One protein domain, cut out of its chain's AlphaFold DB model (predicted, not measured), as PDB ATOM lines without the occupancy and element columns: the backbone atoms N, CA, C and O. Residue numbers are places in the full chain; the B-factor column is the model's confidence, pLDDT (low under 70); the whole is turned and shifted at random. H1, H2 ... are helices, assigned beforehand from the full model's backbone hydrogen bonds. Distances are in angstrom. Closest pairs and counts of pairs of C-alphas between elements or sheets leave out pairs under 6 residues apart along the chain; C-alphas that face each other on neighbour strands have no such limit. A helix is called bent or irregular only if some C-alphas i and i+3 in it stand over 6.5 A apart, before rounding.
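Overview. This is residues 158 to 296 of the 296 residues of an uncharacterized protein of Leptolyngbya sp. SIO1D8 (UniProt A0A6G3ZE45). Three long helices, H1, H2 and H3, run back and forth as two successive helical hairpins, their centres making a triangle in a splayed bundle. Short H4 and H5 pack on the first part of H2, while the unnamed stretch 158 to 179 lies at the opposite end, where H1 begins and H2 ends. The printed part has 139 residues with five named helices, H1 to H5 in order, and no named strand; the class is all helix. It is only just compact, close to loose, with a radius of gyration of the C-alphas of 17.2 A, and its elongated outline spans 54 by 30 by 23 A.

Arrangement. H1, residues 180 to 202, and the hub H2, residues 210 to 236, touch as a hairpin, opposite ways at a shallow tilt of 31 degrees; their closest C-alphas, of Leu 194 and Leu 227, are 5.6 A apart. H3, residues 243 to 267, touches H2 as a second hairpin, opposite ways at a tilt of 38 degrees, only just steep; the closest C-alphas, of Ser 221 and Phe 267, are 5.7 A apart. With residues 252 to 259 alone H3 touches H1, the same way at a steep tilt of 46 degrees, the closest C-alphas, of Ala 195 and Cys 252, being 6.2 A apart. H4, residues 281 to 287, touches residues 214 to 218 of H2 alone, about perpendicular at 90 degrees, with the C-alphas of Ile 215 and Glu 281 closest at 6.7 A. H5, residues 289 to 293, touches residues 210 to 214 of H2 alone, with the C-alphas of Ala 214 and Ala 292 closest at 5.6 A. The helix packing is mostly crossed, with 1 of 4 pairs at a shallow tilt. Every O i to N i+4 pair is within hydrogen-bond range in H2, H4 and H5, against 18 of 19 in H1 and 19 of 21 in H3.

Along the chain. H1 begins at C-alpha 180 (-17.714, -7.323, 23.981) and is 32.5 A long; H2 is 38.7 A and H3 32.0 A. H3 is irregular, with C-alphas 262 and 265 8.1 A apart, and has a kink of 56 degrees near residue 261. H5 ends at C-alpha 293 (8.472, -30.839, -4.113).

Size, cuts and confidence. The two farthest C-alphas, of Thr 165 and Asn 296, are 54.6 A apart. The printed part has no cut, and the link from H3 to H4, 13 residues, is long. Residues 164 to 182 and 291 to 296 have pLDDT under 70.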
ATOM      1  N   GLY A 158      -3.978   0.623  27.603       74.06
ATOM      2  CA  GLY A 158      -4.832   0.134  26.517       74.06
ATOM      3  C   GLY A 158      -5.756   1.216  25.952       74.06
ATOM      4  O   GLY A 158      -6.003   1.248  24.743       74.06
ATOM      5  N   SER A 159      -6.174   2.160  26.805       81.75
ATOM      6  CA  SER A 159      -6.952   3.357  26.456       81.75
ATOM      7  C   SER A 159      -6.274   4.236  25.419       81.75
ATOM      8  O   SER A 159      -6.954   4.966  24.702       81.75
ATOM      9  N   LYS A 160      -4.949   4.147  25.277       84.50
ATOM     10  CA  LYS A 160      -4.230   4.839  24.215       84.50
ATOM     11  C   LYS A 160      -4.624   4.342  22.831       84.50
ATOM     12  O   LYS A 160      -4.619   5.146  21.909       84.50
ATOM     13  N   PHE A 161      -4.969   3.066  22.659       86.12
ATOM     14  CA  PHE A 161      -5.201   2.462  21.340       86.12
ATOM     15  C   PHE A 161      -6.663   2.103  21.076       86.12
ATOM     16  O   PHE A 161      -7.134   2.220  19.943       86.12
ATOM     17  N   VAL A 162      -7.399   1.688  22.104       86.56
ATOM     18  CA  VAL A 162      -8.809   1.303  21.984       86.56
ATOM     19  C   VAL A 162      -9.685   2.261  22.784       86.56
ATOM     20  O   VAL A 162      -9.365   2.621  23.910       86.56
ATOM     21  N   SER A 163     -10.799   2.694  22.196       78.06
ATOM     22  CA  SER A 163     -11.728   3.666  22.793       78.06
ATOM     23  C   SER A 163     -12.776   3.016  23.708       78.06
ATOM     24  O   SER A 163     -13.777   3.649  24.051       78.06
ATOM     25  N   CYS A 164     -12.593   1.747  24.085       63.06
ATOM     26  CA  CYS A 164     -13.578   1.030  24.883       63.06
ATOM     27  C   CYS A 164     -13.644   1.590  26.309       63.06
ATOM     28  O   CYS A 164     -12.633   1.911  26.930       63.06
ATOM     29  N   THR A 165     -14.862   1.667  26.849       56.28
ATOM     30  CA  THR A 165     -15.166   2.212  28.183       56.28
ATOM     31  C   THR A 165     -14.428   1.478  29.315       56.28
ATOM     32  O   THR A 165     -14.323   2.005  30.415       56.28
ATOM     33  N   ASN A 166     -13.865   0.296  29.028       50.00
ATOM     34  CA  ASN A 166     -13.175  -0.572  29.981       50.00
ATOM     35  C   ASN A 166     -11.653  -0.647  29.755       50.00
ATOM     36  O   ASN A 166     -10.990  -1.433  30.434       50.00
ATOM     37  N   ALA A 167     -11.085   0.129  28.822       51.47
ATOM     38  CA  ALA A 167      -9.648   0.120  28.539       51.47
ATOM     39  C   ALA A 167      -8.795   0.513  29.765       51.47
ATOM     40  O   ALA A 167      -7.668   0.052  29.903       51.47
ATOM     41  N   GLU A 168      -9.370   1.302  30.681       48.12
ATOM     42  CA  GLU A 168      -8.766   1.708  31.959       48.12
ATOM     43  C   GLU A 168      -8.893   0.639  33.070       48.12
ATOM     44  O   GLU A 168      -8.279   0.772  34.127       48.12
ATOM     45  N   THR A 169      -9.694  -0.416  32.864       46.38
ATOM     46  CA  THR A 169     -10.109  -1.371  33.920       46.38
ATOM     47  C   THR A 169      -9.769  -2.834  33.635       46.38
ATOM     48  O   THR A 169     -10.141  -3.708  34.415       46.38
ATOM     49  N   LEU A 170      -9.090  -3.131  32.526       46.94
ATOM     50  CA  LEU A 170      -8.642  -4.490  32.232       46.94
ATOM     51  C   LEU A 170      -7.484  -4.855  33.168       46.94
ATOM     52  O   LEU A 170      -6.316  -4.608  32.878       46.94
ATOM     53  N   GLU A 171      -7.813  -5.455  34.310       48.56
ATOM     54  CA  GLU A 171      -6.838  -6.241  35.052       48.56
ATOM     55  C   GLU A 171      -6.327  -7.350  34.120       48.56
ATOM     56  O   GLU A 171      -7.108  -8.082  33.512       48.56
ATOM     57  N   TYR A 172      -5.002  -7.477  33.998       49.59
ATOM     58  CA  TYR A 172      -4.301  -8.472  33.167       49.59
ATOM     59  C   TYR A 172      -4.572  -9.937  33.553       49.59
ATOM     60  O   TYR A 172      -3.902 -10.856  33.077       49.59
ATOM     61  N   THR A 173      -5.536 -10.192  34.430       47.81
ATOM     62  CA  THR A 173      -6.002 -11.532  34.745       47.81
ATOM     63  C   THR A 173      -6.738 -12.059  33.520       47.81
ATOM     64  O   THR A 173      -7.805 -11.570  33.153       47.81
ATOM     65  N   HIS A 174      -6.165 -13.069  32.865       46.44
ATOM     66  CA  HIS A 174      -6.692 -13.717  31.654       46.44
ATOM     67  C   HIS A 174      -8.067 -14.411  31.861       46.44
ATOM     68  O   HIS A 174      -8.527 -15.164  31.004       46.44
ATOM     69  N   ASP A 175      -8.733 -14.146  32.986       47.34
ATOM     70  CA  ASP A 175      -9.985 -14.739  33.446       47.34
ATOM     71  C   ASP A 175     -11.232 -13.988  32.923       47.34
ATOM     72  O   ASP A 175     -12.349 -14.503  32.987       47.34
ATOM     73  N   HIS A 176     -11.076 -12.783  32.360       44.75
ATOM     74  CA  HIS A 176     -12.183 -11.934  31.886       44.75
ATOM     75  C   HIS A 176     -12.527 -12.152  30.406       44.75
ATOM     76  O   HIS A 176     -12.513 -11.235  29.590       44.75
ATOM     77  N   MET A 177     -12.854 -13.387  30.031       45.00
ATOM     78  CA  MET A 177     -13.058 -13.756  28.624       45.00
ATOM     79  C   MET A 177     -14.467 -13.509  28.043       45.00
ATOM     80  O   MET A 177     -14.760 -14.013  26.961       45.00
ATOM     81  N   ILE A 178     -15.375 -12.778  28.704       51.81
ATOM     82  CA  ILE A 178     -16.785 -12.730  28.254       51.81
ATOM     83  C   ILE A 178     -17.445 -11.350  28.433       51.81
ATOM     84  O   ILE A 178     -18.456 -11.210  29.115       51.81
ATOM     85  N   ASN A 179     -16.914 -10.309  27.793       55.44
ATOM     86  CA  ASN A 179     -17.729  -9.162  27.373       55.44
ATOM     87  C   ASN A 179     -17.191  -8.577  26.051       55.44
ATOM     88  O   ASN A 179     -16.030  -8.785  25.696       55.44
ATOM     89  N   ASN A 180     -18.051  -7.875  25.303       58.59
ATOM     90  CA  ASN A 180     -17.714  -7.323  23.981       58.59
ATOM     91  C   ASN A 180     -16.520  -6.352  24.014       58.59
ATOM     92  O   ASN A 180     -15.828  -6.202  23.011       58.59
ATOM     93  N   ASP A 181     -16.267  -5.699  25.148       60.16
ATOM     94  CA  ASP A 181     -15.177  -4.730  25.287       60.16
ATOM     95  C   ASP A 181     -13.816  -5.414  25.485       60.16
ATOM     96  O   ASP A 181     -12.816  -4.967  24.920       60.16
ATOM     97  N   SER A 182     -13.780  -6.543  26.203       69.25
ATOM     98  CA  SER A 182     -12.583  -7.392  26.316       69.25
ATOM     99  C   SER A 182     -12.218  -8.001  24.961       69.25
ATOM    100  O   SER A 182     -11.039  -8.165  24.657       69.25
ATOM    101  N   GLU A 183     -13.212  -8.272  24.105       81.44
ATOM    102  CA  GLU A 183     -12.986  -8.753  22.738       81.44
ATOM    103  C   GLU A 183     -12.137  -7.763  21.924       81.44
ATOM    104  O   GLU A 183     -11.173  -8.177  21.285       81.44
ATOM    105  N   VAL A 184     -12.450  -6.460  21.967       84.81
ATOM    106  CA  VAL A 184     -11.728  -5.436  21.188       84.81
ATOM    107  C   VAL A 184     -10.262  -5.365  21.610       84.81
ATOM    108  O   VAL A 184      -9.374  -5.353  20.758       84.81
ATOM    109  N   PHE A 185      -9.992  -5.358  22.915       84.19
ATOM    110  CA  PHE A 185      -8.626  -5.312  23.428       84.19
ATOM    111  C   PHE A 185      -7.843  -6.593  23.102       84.19
ATOM    112  O   PHE A 185      -6.726  -6.515  22.594       84.19
ATOM    113  N   VAL A 186      -8.443  -7.774  23.298       85.12
ATOM    114  CA  VAL A 186      -7.823  -9.064  22.939       85.12
ATOM    115  C   VAL A 186      -7.506  -9.126  21.443       85.12
ATOM    116  O   VAL A 186      -6.432  -9.583  21.050       85.12
ATOM    117  N   ARG A 187      -8.399  -8.612  20.590       90.25
ATOM    118  CA  ARG A 187      -8.166  -8.510  19.145       90.25
ATOM    119  C   ARG A 187      -7.047  -7.535  18.812       90.25
ATOM    120  O   ARG A 187      -6.266  -7.817  17.910       90.25
ATOM    121  N   PHE A 188      -6.933  -6.418  19.530       88.94
ATOM    122  CA  PHE A 188      -5.839  -5.465  19.329       88.94
ATOM    123  C   PHE A 188      -4.492  -6.095  19.696       88.94
ATOM    124  O   PHE A 188      -3.532  -6.004  18.930       88.94
ATOM    125  N   HIS A 189      -4.446  -6.809  20.823       89.69
ATOM    126  CA  HIS A 189      -3.281  -7.584  21.245       89.69
ATOM    127  C   HIS A 189      -2.875  -8.611  20.180       89.69
ATOM    128  O   HIS A 189      -1.709  -8.679  19.785       89.69
ATOM    129  N   SER A 190      -3.845  -9.386  19.684       91.88
ATOM    130  CA  SER A 190      -3.648 -10.374  18.617       91.88
ATOM    131  C   SER A 190      -3.130  -9.726  17.329       91.88
ATOM    132  O   SER A 190      -2.124 -10.178  16.781       91.88
ATOM    133  N   LEU A 191      -3.728  -8.607  16.900       92.62
ATOM    134  CA  LEU A 191      -3.312  -7.846  15.721       92.62
ATOM    135  C   LEU A 191      -1.840  -7.423  15.812       92.62
ATOM    136  O   LEU A 191      -1.075  -7.643  14.871       92.62
ATOM    137  N   ALA A 192      -1.438  -6.828  16.941       89.94
ATOM    138  CA  ALA A 192      -0.062  -6.396  17.166       89.94
ATOM    139  C   ALA A 192       0.912  -7.582  17.164       89.94
ATOM    140  O   ALA A 192       1.975  -7.521  16.540       89.94
ATOM    141  N   THR A 193       0.512  -8.679  17.810       92.75
ATOM    142  CA  THR A 193       1.308  -9.904  17.908       92.75
ATOM    143  C   THR A 193       1.539 -10.534  16.539       92.75
ATOM    144  O   THR A 193       2.681 -10.760  16.137       92.75
ATOM    145  N   LEU A 194       0.471 -10.740  15.769       95.12
ATOM    146  CA  LEU A 194       0.531 -11.345  14.441       95.12
ATOM    147  C   LEU A 194       1.267 -10.463  13.431       95.12
ATOM    148  O   LEU A 194       2.020 -10.985  12.615       95.12
ATOM    149  N   ALA A 195       1.108  -9.138  13.502       92.81
ATOM    150  CA  ALA A 195       1.839  -8.218  12.637       92.81
ATOM    151  C   ALA A 195       3.359  -8.357  12.825       92.81
ATOM    152  O   ALA A 195       4.085  -8.485  11.840       92.81
ATOM    153  N   LEU A 196       3.836  -8.408  14.073       91.81
ATOM    154  CA  LEU A 196       5.261  -8.585  14.360       91.81
ATOM    155  C   LEU A 196       5.775  -9.986  14.023       91.81
ATOM    156  O   LEU A 196       6.894 -10.098  13.527       91.81
ATOM    157  N   ILE A 197       4.974 -11.039  14.229       94.50
ATOM    158  CA  ILE A 197       5.321 -12.396  13.774       94.50
ATOM    159  C   ILE A 197       5.502 -12.406  12.255       94.50
ATOM    160  O   ILE A 197       6.539 -12.846  11.762       94.50
ATOM    161  N   CYS A 198       4.529 -11.876  11.508       94.25
ATOM    162  CA  CYS A 198       4.606 -11.790  10.054       94.25
ATOM    163  C   CYS A 198       5.833 -10.991   9.598       94.25
ATOM    164  O   CYS A 198       6.535 -11.429   8.692       94.25
ATOM    165  N   GLU A 199       6.119  -9.846  10.224       92.06
ATOM    166  CA  GLU A 199       7.291  -9.033   9.892       92.06
ATOM    167  C   GLU A 199       8.608  -9.776  10.184       92.06
ATOM    168  O   GLU A 199       9.521  -9.759   9.355       92.06
ATOM    169  N   ALA A 200       8.697 -10.464  11.325       93.44
ATOM    170  CA  ALA A 200       9.882 -11.213  11.727       93.44
ATOM    171  C   ALA A 200      10.163 -12.392  10.788       93.44
ATOM    172  O   ALA A 200      11.302 -12.555  10.351       93.44
ATOM    173  N   LEU A 201       9.140 -13.189  10.463       93.44
ATOM    174  CA  LEU A 201       9.273 -14.343   9.571       93.44
ATOM    175  C   LEU A 201       9.545 -13.911   8.126       93.44
ATOM    176  O   LEU A 201      10.382 -14.507   7.459       93.44
ATOM    177  N   PHE A 202       8.921 -12.827   7.660       88.19
ATOM    178  CA  PHE A 202       9.164 -12.267   6.327       88.19
ATOM    179  C   PHE A 202      10.589 -11.735   6.144       88.19
ATOM    180  O   PHE A 202      11.154 -11.809   5.055       88.19
ATOM    181  N   ALA A 203      11.168 -11.153   7.196       89.06
ATOM    182  CA  ALA A 203      12.542 -10.666   7.183       89.06
ATOM    183  C   ALA A 203      13.574 -11.767   7.498       89.06
ATOM    184  O   ALA A 203      14.772 -11.476   7.556       89.06
ATOM    185  N   TRP A 204      13.132 -13.008   7.726       89.56
ATOM    186  CA  TRP A 204      14.027 -14.150   7.856       89.56
ATOM    187  C   TRP A 204      14.669 -14.459   6.492       89.56
ATOM    188  O   TRP A 204      13.982 -14.375   5.471       89.56
ATOM    189  N   PRO A 205      15.977 -14.769   6.424       85.88
ATOM    190  CA  PRO A 205      16.619 -15.095   5.153       85.88
ATOM    191  C   PRO A 205      15.998 -16.329   4.496       85.88
ATOM    192  O   PRO A 205      15.416 -17.188   5.163       85.88
ATOM    193  N   GLU A 206      16.192 -16.438   3.181       79.56
ATOM    194  CA  GLU A 206      15.789 -17.621   2.427       79.56
ATOM    195  C   GLU A 206      16.373 -18.893   3.049       79.56
ATOM    196  O   GLU A 206      17.541 -18.960   3.445       79.56
ATOM    197  N   ALA A 207      15.521 -19.907   3.153       80.56
ATOM    198  CA  ALA A 207      15.909 -21.211   3.645       80.56
ATOM    199  C   ALA A 207      16.927 -21.876   2.709       80.56
ATOM    200  O   ALA A 207      16.839 -21.768   1.489       80.56
ATOM    201  N   GLY A 208      17.867 -22.628   3.285       81.81
ATOM    202  CA  GLY A 208      18.906 -23.312   2.509       81.81
ATOM    203  C   GLY A 208      18.414 -24.528   1.711       81.81
ATOM    204  O   GLY A 208      19.194 -25.101   0.956       81.81
ATOM    205  N   ASN A 209      17.163 -24.959   1.898       89.25
ATOM    206  CA  ASN A 209      16.549 -26.067   1.168       89.25
ATOM    207  C   ASN A 209      15.028 -25.874   1.006       89.25
ATOM    208  O   ASN A 209      14.405 -25.081   1.713       89.25
ATOM    209  N   SER A 210      14.436 -26.634   0.079       87.94
ATOM    210  CA  SER A 210      13.015 -26.580  -0.298       87.94
ATOM    211  C   SER A 210      12.058 -26.892   0.854       87.94
ATOM    212  O   SER A 210      11.050 -26.208   1.025       87.94
ATOM    213  N   ARG A 211      12.386 -27.880   1.694       90.25
ATOM    214  CA  ARG A 211      11.570 -28.243   2.862       90.25
ATOM    215  C   ARG A 211      11.493 -27.099   3.870       90.25
ATOM    216  O   ARG A 211      10.408 -26.759   4.332       90.25
ATOM    217  N   ASP A 212      12.636 -26.526   4.214       91.19
ATOM    218  CA  ASP A 212      12.740 -25.421   5.159       91.19
ATOM    219  C   ASP A 212      12.040 -24.163   4.621       91.19
ATOM    220  O   ASP A 212      11.353 -23.469   5.371       91.19
ATOM    221  N   HIS A 213      12.126 -23.923   3.307       91.38
ATOM    222  CA  HIS A 213      11.377 -22.862   2.637       91.38
ATOM    223  C   HIS A 213       9.864 -23.078   2.768       91.38
ATOM    224  O   HIS A 213       9.155 -22.178   3.214       91.38
ATOM    225  N   ALA A 214       9.376 -24.289   2.474       92.00
ATOM    226  CA  ALA A 214       7.963 -24.632   2.611       92.00
ATOM    227  C   ALA A 214       7.463 -24.462   4.056       92.00
ATOM    228  O   ALA A 214       6.374 -23.936   4.270       92.00
ATOM    229  N   ILE A 215       8.256 -24.856   5.061       94.19
ATOM    230  CA  ILE A 215       7.891 -24.687   6.477       94.19
ATOM    231  C   ILE A 215       7.815 -23.204   6.857       94.19
ATOM    232  O   ILE A 215       6.812 -22.779   7.431       94.19
ATOM    233  N   LEU A 216       8.846 -22.413   6.538       93.94
ATOM    234  CA  LEU A 216       8.864 -20.976   6.830       93.94
ATOM    235  C   LEU A 216       7.688 -20.262   6.152       93.94
ATOM    236  O   LEU A 216       7.004 -19.444   6.775       93.94
ATOM    237  N   SER A 217       7.420 -20.604   4.897       93.31
ATOM    238  CA  SER A 217       6.326 -20.013   4.139       93.31
ATOM    239  C   SER A 217       4.954 -20.433   4.664       93.31
ATOM    240  O   SER A 217       4.065 -19.594   4.816       93.31
ATOM    241  N   GLY A 218       4.791 -21.701   5.049       95.25
ATOM    242  CA  GLY A 218       3.586 -22.199   5.706       95.25
ATOM    243  C   GLY A 218       3.294 -21.469   7.019       95.25
ATOM    244  O   GLY A 218       2.188 -20.965   7.210       95.25
ATOM    245  N   ARG A 219       4.302 -21.318   7.887       96.00
ATOM    246  CA  ARG A 219       4.187 -20.560   9.149       96.00
ATOM    247  C   ARG A 219       3.814 -19.101   8.908       96.00
ATOM    248  O   ARG A 219       2.890 -18.577   9.529       96.00
ATOM    249  N   THR A 220       4.477 -18.463   7.944       95.19
ATOM    250  CA  THR A 220       4.190 -17.072   7.570       95.19
ATOM    251  C   THR A 220       2.765 -16.927   7.039       95.19
ATOM    252  O   THR A 220       2.044 -16.027   7.461       95.19
ATOM    253  N   SER A 221       2.328 -17.835   6.165       95.75
ATOM    254  CA  SER A 221       0.981 -17.860   5.593       95.75
ATOM    255  C   SER A 221      -0.094 -18.080   6.665       95.75
ATOM    256  O   SER A 221      -1.111 -17.386   6.662       95.75
ATOM    257  N   PHE A 222       0.154 -18.957   7.642       96.25
ATOM    258  CA  PHE A 222      -0.753 -19.197   8.765       96.25
ATOM    259  C   PHE A 222      -0.915 -17.957   9.659       96.25
ATOM    260  O   PHE A 222      -2.041 -17.544   9.954       96.25
ATOM    261  N   ALA A 223       0.192 -17.308  10.036       95.75
ATOM    262  CA  ALA A 223       0.157 -16.047  10.778       95.75
ATOM    263  C   ALA A 223      -0.537 -14.933   9.971       95.75
ATOM    264  O   ALA A 223      -1.359 -14.185  10.504       95.75
ATOM    265  N   PHE A 224      -0.274 -14.871   8.665       95.69
ATOM    266  CA  PHE A 224      -0.837 -13.880   7.754       95.69
ATOM    267  C   PHE A 224      -2.359 -14.017   7.587       95.69
ATOM    268  O   PHE A 224      -3.075 -13.012   7.592       95.69
ATOM    269  N   GLN A 225      -2.883 -15.244   7.503       95.50
ATOM    270  CA  GLN A 225      -4.327 -15.495   7.477       95.50
ATOM    271  C   GLN A 225      -5.001 -15.009   8.763       95.50
ATOM    272  O   GLN A 225      -6.008 -14.302   8.699       95.50
ATOM    273  N   LYS A 226      -4.415 -15.304   9.929       95.19
ATOM    274  CA  LYS A 226      -4.920 -14.802  11.215       95.19
ATOM    275  C   LYS A 226      -4.900 -13.276  11.285       95.19
ATOM    276  O   LYS A 226      -5.901 -12.674  11.669       95.19
ATOM    277  N   LEU A 227      -3.810 -12.655  10.826       95.69
ATOM    278  CA  LEU A 227      -3.687 -11.201  10.750       95.69
ATOM    279  C   LEU A 227      -4.801 -10.589   9.887       95.69
ATOM    280  O   LEU A 227      -5.357  -9.550  10.238       95.69
ATOM    281  N   SER A 228      -5.166 -11.246   8.780       95.88
ATOM    282  CA  SER A 228      -6.244 -10.786   7.898       95.88
ATOM    283  C   SER A 228      -7.603 -10.724   8.607       95.88
ATOM    284  O   SER A 228      -8.351  -9.765   8.404       95.88
ATOM    285  N   TYR A 229      -7.902 -11.690   9.484       94.69
ATOM    286  CA  TYR A 229      -9.148 -11.706  10.251       94.69
ATOM    287  C   TYR A 229      -9.206 -10.554  11.259       94.69
ATOM    288  O   TYR A 229     -10.227  -9.870  11.342       94.69
ATOM    289  N   ASP A 230      -8.111 -10.287  11.976       94.56
ATOM    290  CA  ASP A 230      -8.065  -9.175  12.932       94.56
ATOM    291  C   ASP A 230      -8.118  -7.810  12.221       94.56
ATOM    292  O   ASP A 230      -8.798  -6.891  12.680       94.56
ATOM    293  N   LEU A 231      -7.497  -7.676  11.042       95.19
ATOM    294  CA  LEU A 231      -7.629  -6.474  10.212       95.19
ATOM    295  C   LEU A 231      -9.079  -6.238   9.770       95.19
ATOM    296  O   LEU A 231      -9.579  -5.119   9.885       95.19
ATOM    297  N   GLN A 232      -9.771  -7.274   9.284       94.88
ATOM    298  CA  GLN A 232     -11.182  -7.174   8.889       94.88
ATOM    299  C   GLN A 232     -12.072  -6.770  10.069       94.88
ATOM    300  O   GLN A 232     -12.940  -5.905   9.916       94.88
ATOM    301  N   TYR A 233     -11.816  -7.340  11.250       93.19
ATOM    302  CA  TYR A 233     -12.509  -6.975  12.481       93.19
ATOM    303  C   TYR A 233     -12.401  -5.468  12.749       93.19
ATOM    304  O   TYR A 233     -13.424  -4.789  12.858       93.19
ATOM    305  N   PHE A 234     -11.185  -4.912  12.761       92.56
ATOM    306  CA  PHE A 234     -10.987  -3.491  13.057       92.56
ATOM    307  C   PHE A 234     -11.455  -2.548  11.950       92.56
ATOM    308  O   PHE A 234     -11.955  -1.471  12.262       92.56
ATOM    309  N   ILE A 235     -11.401  -2.955  10.677       92.44
ATOM    310  CA  ILE A 235     -12.016  -2.188   9.580       92.44
ATOM    311  C   ILE A 235     -13.524  -2.020   9.821       92.44
ATOM    312  O   ILE A 235     -14.070  -0.944   9.582       92.44
ATOM    313  N   SER A 236     -14.197  -3.052  10.340       89.69
ATOM    314  CA  SER A 236     -15.626  -2.985  10.678       89.69
ATOM    315  C   SER A 236     -15.926  -2.252  11.994       89.69
ATOM    316  O   SER A 236     -17.059  -1.827  12.215       89.69
ATOM    317  N   ARG A 237     -14.918  -2.074  12.860       90.31
ATOM    318  CA  ARG A 237     -15.030  -1.477  14.202       90.31
ATOM    319  C   ARG A 237     -14.110  -0.269  14.401       90.31
ATOM    320  O   ARG A 237     -13.589  -0.047  15.490       90.31
ATOM    321  N   MET A 238     -13.929   0.549  13.366       89.81
ATOM    322  CA  MET A 238     -13.048   1.728  13.406       89.81
ATOM    323  C   MET A 238     -13.380   2.720  14.532       89.81
ATOM    324  O   MET A 238     -12.490   3.385  15.046       89.81
ATOM    325  N   ASN A 239     -14.647   2.812  14.938       89.81
ATOM    326  CA  ASN A 239     -15.096   3.646  16.058       89.81
ATOM    327  C   ASN A 239     -14.612   3.154  17.435       89.81
ATOM    328  O   ASN A 239     -14.680   3.908  18.403       89.81
ATOM    329  N   SER A 240     -14.144   1.905  17.519       88.75
ATOM    330  CA  SER A 240     -13.588   1.290  18.731       88.75
ATOM    331  C   SER A 240     -12.090   1.585  18.908       88.75
ATOM    332  O   SER A 240     -11.476   1.115  19.863       88.75
ATOM    333  N   LEU A 241     -11.491   2.342  17.983       90.25
ATOM    334  CA  LEU A 241     -10.098   2.768  18.031       90.25
ATOM    335  C   LEU A 241     -10.002   4.251  18.384       90.25
ATOM    336  O   LEU A 241     -10.819   5.072  17.961       90.25
ATOM    337  N   THR A 242      -8.961   4.604  19.127       91.38
ATOM    338  CA  THR A 242      -8.526   5.996  19.284       91.38
ATOM    339  C   THR A 242      -7.790   6.474  18.022       91.38
ATOM    340  O   THR A 242      -7.476   5.660  17.147       91.38
ATOM    341  N   PRO A 243      -7.429   7.766  17.908       92.31
ATOM    342  CA  PRO A 243      -6.545   8.229  16.838       92.31
ATOM    343  C   PRO A 243      -5.227   7.440  16.740       92.31
ATOM    344  O   PRO A 243      -4.845   7.038  15.642       92.31
ATOM    345  N   ASP A 244      -4.581   7.138  17.870       89.56
ATOM    346  CA  ASP A 244      -3.341   6.348  17.900       89.56
ATOM    347  C   ASP A 244      -3.589   4.892  17.468       89.56
ATOM    348  O   ASP A 244      -2.797   4.322  16.714       89.56
ATOM    349  N   GLY A 245      -4.719   4.298  17.870       90.88
ATOM    350  CA  GLY A 245      -5.147   2.978  17.402       90.88
ATOM    351  C   GLY A 245      -5.396   2.927  15.895       90.88
ATOM    352  O   GLY A 245      -5.032   1.955  15.234       90.88
ATOM    353  N   VAL A 246      -5.961   3.993  15.322       92.88
ATOM    354  CA  VAL A 246      -6.160   4.124  13.871       92.88
ATOM    355  C   VAL A 246      -4.824   4.206  13.130       92.88
ATOM    356  O   VAL A 246      -4.661   3.549  12.099       92.88
ATOM    357  N   GLU A 247      -3.854   4.973  13.632       92.00
ATOM    358  CA  GLU A 247      -2.512   5.035  13.033       92.00
ATOM    359  C   GLU A 247      -1.764   3.698  13.142       92.00
ATOM    360  O   GLU A 247      -1.111   3.259  12.186       92.00
ATOM    361  N   PHE A 248      -1.927   2.992  14.263       90.25
ATOM    362  CA  PHE A 248      -1.418   1.634  14.417       90.25
ATOM    363  C   PHE A 248      -2.031   0.683  13.379       90.25
ATOM    364  O   PHE A 248      -1.302   0.032  12.627       90.25
ATOM    365  N   LEU A 249      -3.363   0.672  13.245       93.25
ATOM    366  CA  LEU A 249      -4.065  -0.153  12.258       93.25
ATOM    367  C   LEU A 249      -3.611   0.150  10.823       93.25
ATOM    368  O   LEU A 249      -3.398  -0.774  10.038       93.25
ATOM    369  N   LYS A 250      -3.429   1.428  10.464       93.19
ATOM    370  CA  LYS A 250      -2.903   1.826   9.145       93.19
ATOM    371  C   LYS A 250      -1.507   1.255   8.898       93.19
ATOM    372  O   LYS A 250      -1.225   0.806   7.785       93.19
ATOM    373  N   THR A 251      -0.659   1.242   9.924       91.44
ATOM    374  CA  THR A 251       0.685   0.655   9.855       91.44
ATOM    375  C   THR A 251       0.600  -0.856   9.621       91.44
ATOM    376  O   THR A 251       1.212  -1.356   8.676       91.44
ATOM    377  N   CYS A 252      -0.238  -1.572  10.380       92.50
ATOM    378  CA  CYS A 252      -0.492  -3.003  10.173       92.50
ATOM    379  C   CYS A 252      -1.058  -3.299   8.775       92.50
ATOM    380  O   CYS A 252      -0.621  -4.240   8.117       92.50
ATOM    381  N   LEU A 253      -1.982  -2.475   8.273       94.62
ATOM    382  CA  LEU A 253      -2.545  -2.627   6.932       94.62
ATOM    383  C   LEU A 253      -1.494  -2.388   5.836       94.62
ATOM    384  O   LEU A 253      -1.511  -3.063   4.807       94.62
ATOM    385  N   SER A 254      -0.579  -1.436   6.035       93.31
ATOM    386  CA  SER A 254       0.534  -1.192   5.110       93.31
ATOM    387  C   SER A 254       1.496  -2.381   5.066       93.31
ATOM    388  O   SER A 254       1.850  -2.834   3.975       93.31
ATOM    389  N   LEU A 255       1.846  -2.937   6.233       91.69
ATOM    390  CA  LEU A 255       2.628  -4.169   6.340       91.69
ATOM    391  C   LEU A 255       1.924  -5.334   5.632       91.69
ATOM    392  O   LEU A 255       2.524  -5.976   4.773       91.69
ATOM    393  N   TYR A 256       0.640  -5.554   5.923       94.12
ATOM    394  CA  TYR A 256      -0.166  -6.609   5.306       94.12
ATOM    395  C   TYR A 256      -0.163  -6.511   3.779       94.12
ATOM    396  O   TYR A 256       0.137  -7.486   3.097       94.12
ATOM    397  N   LYS A 257      -0.422  -5.317   3.227       94.19
ATOM    398  CA  LYS A 257      -0.384  -5.078   1.775       94.19
ATOM    399  C   LYS A 257       0.999  -5.346   1.184       94.19
ATOM    400  O   LYS A 257       1.087  -5.896   0.092       94.19
ATOM    401  N   SER A 258       2.065  -4.969   1.891       92.31
ATOM    402  CA  SER A 258       3.439  -5.219   1.450       92.31
ATOM    403  C   SER A 258       3.763  -6.713   1.394       92.31
ATOM    404  O   SER A 258       4.403  -7.150   0.440       92.31
ATOM    405  N   ILE A 259       3.341  -7.486   2.399       90.62
ATOM    406  CA  ILE A 259       3.546  -8.940   2.435       90.62
ATOM    407  C   ILE A 259       2.705  -9.610   1.347       90.62
ATOM    408  O   ILE A 259       3.244 -10.399   0.573       90.62
ATOM    409  N   LEU A 260       1.423  -9.235   1.232       93.56
ATOM    410  CA  LEU A 260       0.522  -9.754   0.202       93.56
ATOM    411  C   LEU A 260       1.116  -9.552  -1.189       93.56
ATOM    412  O   LEU A 260       1.267 -10.505  -1.933       93.56
ATOM    413  N   HIS A 261       1.538  -8.330  -1.514       93.12
ATOM    414  CA  HIS A 261       2.085  -8.024  -2.833       93.12
ATOM    415  C   HIS A 261       3.302  -8.886  -3.204       93.12
ATOM    416  O   HIS A 261       3.499  -9.185  -4.379       93.12
ATOM    417  N   ARG A 262       4.120  -9.291  -2.221       90.25
ATOM    418  CA  ARG A 262       5.302 -10.127  -2.469       90.25
ATOM    419  C   ARG A 262       4.982 -11.626  -2.523       90.25
ATOM    420  O   ARG A 262       5.600 -12.315  -3.324       90.25
ATOM    421  N   HIS A 263       4.047 -12.118  -1.705       89.56
ATOM    422  CA  HIS A 263       3.825 -13.559  -1.503       89.56
ATOM    423  C   HIS A 263       2.424 -14.062  -1.875       89.56
ATOM    424  O   HIS A 263       2.129 -15.228  -1.648       89.56
ATOM    425  N   GLU A 264       1.546 -13.245  -2.461       92.12
ATOM    426  CA  GLU A 264       0.165 -13.636  -2.804       92.12
ATOM    427  C   GLU A 264       0.096 -14.949  -3.596       92.12
ATOM    428  O   GLU A 264      -0.683 -15.845  -3.263       92.12
ATOM    429  N   HIS A 265       0.950 -15.105  -4.610       90.44
ATOM    430  CA  HIS A 265       0.988 -16.327  -5.413       90.44
ATOM    431  C   HIS A 265       1.428 -17.550  -4.596       90.44
ATOM    432  O   HIS A 265       0.931 -18.650  -4.795       90.44
ATOM    433  N   GLU A 266       2.359 -17.370  -3.668       89.69
ATOM    434  CA  GLU A 266       2.858 -18.448  -2.820       89.69
ATOM    435  C   GLU A 266       1.813 -18.843  -1.771       89.69
ATOM    436  O   GLU A 266       1.420 -20.003  -1.679       89.69
ATOM    437  N   PHE A 267       1.268 -17.861  -1.053       91.62
ATOM    438  CA  PHE A 267       0.273 -18.088  -0.008       91.62
ATOM    439  C   PHE A 267      -1.042 -18.646  -0.549       91.62
ATOM    440  O   PHE A 267      -1.684 -19.431   0.142       91.62
ATOM    441  N   SER A 268      -1.441 -18.285  -1.771       90.12
ATOM    442  CA  SER A 268      -2.662 -18.823  -2.392       90.12
ATOM    443  C   SER A 268      -2.565 -20.309  -2.752       90.12
ATOM    444  O   SER A 268      -3.596 -20.946  -2.967       90.12
ATOM    445  N   ARG A 269      -1.354 -20.883  -2.784       91.19
ATOM    446  CA  ARG A 269      -1.128 -22.315  -3.035       91.19
ATOM    447  C   ARG A 269      -1.158 -23.167  -1.770       91.19
ATOM    448  O   ARG A 269      -1.207 -24.387  -1.886       91.19
ATOM    449  N   HIS A 270      -1.100 -22.557  -0.588       94.50
ATOM    450  CA  HIS A 270      -1.092 -23.299   0.665       94.50
ATOM    451  C   HIS A 270      -2.502 -23.668   1.119       94.50
ATOM    452  O   HIS A 270      -3.339 -22.800   1.375       94.50
ATOM    453  N   ASP A 271      -2.741 -24.959   1.325       94.75
ATOM    454  CA  ASP A 271      -3.939 -25.446   1.990       94.75
ATOM    455  C   ASP A 271      -3.740 -25.433   3.516       94.75
ATOM    456  O   ASP A 271      -3.023 -26.263   4.085       94.75
ATOM    457  N   MET A 272      -4.396 -24.471   4.172       95.00
ATOM    458  CA  MET A 272      -4.385 -24.276   5.630       95.00
ATOM    459  C   MET A 272      -5.579 -24.908   6.348       95.00
ATOM    460  O   MET A 272      -5.716 -24.755   7.564       95.00
ATOM    461  N   ASN A 273      -6.451 -25.633   5.637       93.75
ATOM    462  CA  ASN A 273      -7.555 -26.327   6.294       93.75
ATOM    463  C   ASN A 273      -7.020 -27.355   7.309       93.75
ATOM    464  O   ASN A 273      -5.927 -27.907   7.153       93.75
ATOM    465  N   GLU A 274      -7.802 -27.599   8.363       91.56
ATOM    466  CA  GLU A 274      -7.490 -28.562   9.434       91.56
ATOM    467  C   GLU A 274      -6.213 -28.259  10.242       91.56
ATOM    468  O   GLU A 274      -5.808 -29.074  11.072       91.56
ATOM    469  N   GLN A 275      -5.586 -27.092  10.055       95.44
ATOM    470  CA  GLN A 275      -4.541 -26.635  10.966       95.44
ATOM    471  C   GLN A 275      -5.133 -26.407  12.367       95.44
ATOM    472  O   GLN A 275      -6.197 -25.789  12.490       95.44
ATOM    473  N   PRO A 276      -4.473 -26.887  13.438       93.50
ATOM    474  CA  PRO A 276      -4.908 -26.595  14.794       93.50
ATOM    475  C   PRO A 276      -4.669 -25.119  15.141       93.50
ATOM    476  O   PRO A 276      -4.170 -24.329  14.343       93.50
ATOM    477  N   TYR A 277      -5.028 -24.724  16.366       88.31
ATOM    478  CA  TYR A 277      -4.808 -23.351  16.827       88.31
ATOM    479  C   TYR A 277      -3.331 -22.920  16.735       88.31
ATOM    480  O   TYR A 277      -3.052 -21.780  16.368       88.31
ATOM    481  N   VAL A 278      -2.399 -23.829  17.029       91.44
ATOM    482  CA  VAL A 278      -0.954 -23.656  16.799       91.44
ATOM    483  C   VAL A 278      -0.592 -24.330  15.480       91.44
ATOM    484  O   VAL A 278      -1.140 -25.386  15.181       91.44
ATOM    485  N   PHE A 279       0.323 -23.746  14.708       95.38
ATOM    486  CA  PHE A 279       0.766 -24.331  13.444       95.38
ATOM    487  C   PHE A 279       1.374 -25.728  13.650       95.38
ATOM    488  O   PHE A 279       2.292 -25.902  14.457       95.38
ATOM    489  N   ASP A 280       0.889 -26.720  12.901       95.06
ATOM    490  CA  ASP A 280       1.411 -28.089  12.917       95.06
ATOM    491  C   ASP A 280       2.168 -28.363  11.610       95.06
ATOM    492  O   ASP A 280       1.569 -28.577  10.552       95.06
ATOM    493  N   GLU A 281       3.504 -28.384  11.699       94.88
ATOM    494  CA  GLU A 281       4.396 -28.620  10.554       94.88
ATOM    495  C   GLU A 281       4.089 -29.937   9.839       94.88
ATOM    496  O   GLU A 281       4.106 -30.002   8.610       94.88
ATOM    497  N   ALA A 282       3.803 -30.999  10.593       93.25
ATOM    498  CA  ALA A 282       3.556 -32.307  10.017       93.25
ATOM    499  C   ALA A 282       2.204 -32.330   9.295       93.25
ATOM    500  O   ALA A 282       2.107 -32.898   8.208       93.25
ATOM    501  N   ALA A 283       1.169 -31.708   9.866       94.62
ATOM    502  CA  ALA A 283      -0.120 -31.551   9.199       94.62
ATOM    503  C   ALA A 283      -0.008 -30.687   7.939       94.62
ATOM    504  O   ALA A 283      -0.546 -31.062   6.897       94.62
ATOM    505  N   PHE A 284       0.741 -29.585   8.008       95.75
ATOM    506  CA  PHE A 284       0.947 -28.687   6.876       95.75
ATOM    507  C   PHE A 284       1.653 -29.402   5.723       95.75
ATOM    508  O   PHE A 284       1.133 -29.431   4.608       95.75
ATOM    509  N   LEU A 285       2.788 -30.049   5.996       93.56
ATOM    510  CA  LEU A 285       3.569 -30.749   4.976       93.56
ATOM    511  C   LEU A 285       2.813 -31.930   4.360       93.56
ATOM    512  O   LEU A 285       2.956 -32.180   3.169       93.56
ATOM    513  N   ARG A 286       1.976 -32.640   5.133       93.50
ATOM    514  CA  ARG A 286       1.121 -33.708   4.583       93.50
ATOM    515  C   ARG A 286       0.100 -33.176   3.579       93.50
ATOM    516  O   ARG A 286      -0.143 -33.838   2.577       93.50
ATOM    517  N   ARG A 287      -0.503 -32.015   3.850       93.75
ATOM    518  CA  ARG A 287      -1.533 -31.412   2.982       93.75
ATOM    519  C   ARG A 287      -0.928 -30.647   1.798       93.75
ATOM    520  O   ARG A 287      -1.588 -30.497   0.780       93.75
ATOM    521  N   ASN A 288       0.337 -30.238   1.902       93.12
ATOM    522  CA  ASN A 288       1.035 -29.407   0.917       93.12
ATOM    523  C   ASN A 288       2.273 -30.097   0.310       93.12
ATOM    524  O   ASN A 288       3.232 -29.424  -0.064       93.12
ATOM    525  N   ALA A 289       2.278 -31.432   0.213       82.94
ATOM    526  CA  ALA A 289       3.439 -32.202  -0.252       82.94
ATOM    527  C   ALA A 289       3.932 -31.764  -1.648       82.94
ATOM    528  O   ALA A 289       5.127 -31.571  -1.846       82.94
ATOM    529  N   GLU A 290       3.014 -31.483  -2.578       71.44
ATOM    530  CA  GLU A 290       3.353 -31.003  -3.928       71.44
ATOM    531  C   GLU A 290       4.030 -29.621  -3.922       71.44
ATOM    532  O   GLU A 290       4.873 -29.330  -4.771       71.44
ATOM    533  N   ALA A 291       3.694 -28.759  -2.956       63.28
ATOM    534  CA  ALA A 291       4.345 -27.461  -2.798       63.28
ATOM    535  C   ALA A 291       5.777 -27.606  -2.256       63.28
ATOM    536  O   ALA A 291       6.642 -26.816  -2.626       63.28
ATOM    537  N   ALA A 292       6.038 -28.627  -1.432       61.69
ATOM    538  CA  ALA A 292       7.380 -28.933  -0.939       61.69
ATOM    539  C   ALA A 292       8.293 -29.506  -2.041       61.69
ATOM    540  O   ALA A 292       9.495 -29.245  -2.031       61.69
ATOM    541  N   ASP A 293       7.723 -30.232  -3.008       64.31
ATOM    542  CA  ASP A 293       8.472 -30.839  -4.113       64.31
ATOM    543  C   ASP A 293       8.742 -29.864  -5.276       64.31
ATOM    544  O   ASP A 293       9.770 -29.979  -5.938       64.31
ATOM    545  N   ALA A 294       7.871 -28.869  -5.500       57.38
ATOM    546  CA  ALA A 294       7.959 -27.910  -6.615       57.38
ATOM    547  C   ALA A 294       9.075 -26.846  -6.500       57.38
ATOM    548  O   ALA A 294       9.174 -25.969  -7.357       57.38
ATOM    549  N   VAL A 295       9.875 -26.886  -5.431       53.62
ATOM    550  CA  VAL A 295      11.011 -25.975  -5.180       53.62
ATOM    551  C   VAL A 295      12.360 -26.662  -5.484       53.62
ATOM    552  O   VAL A 295      13.417 -26.063  -5.296       53.62
ATOM    553  N   ASN A 296      12.334 -27.908  -5.979       44.34
ATOM    554  CA  ASN A 296      13.495 -28.642  -6.507       44.34
ATOM    555  C   ASN A 296      13.544 -28.587  -8.041       44.34
ATOM    556  O   ASN A 296      14.671 -28.663  -8.579       44.34
TER     557      ASN A 296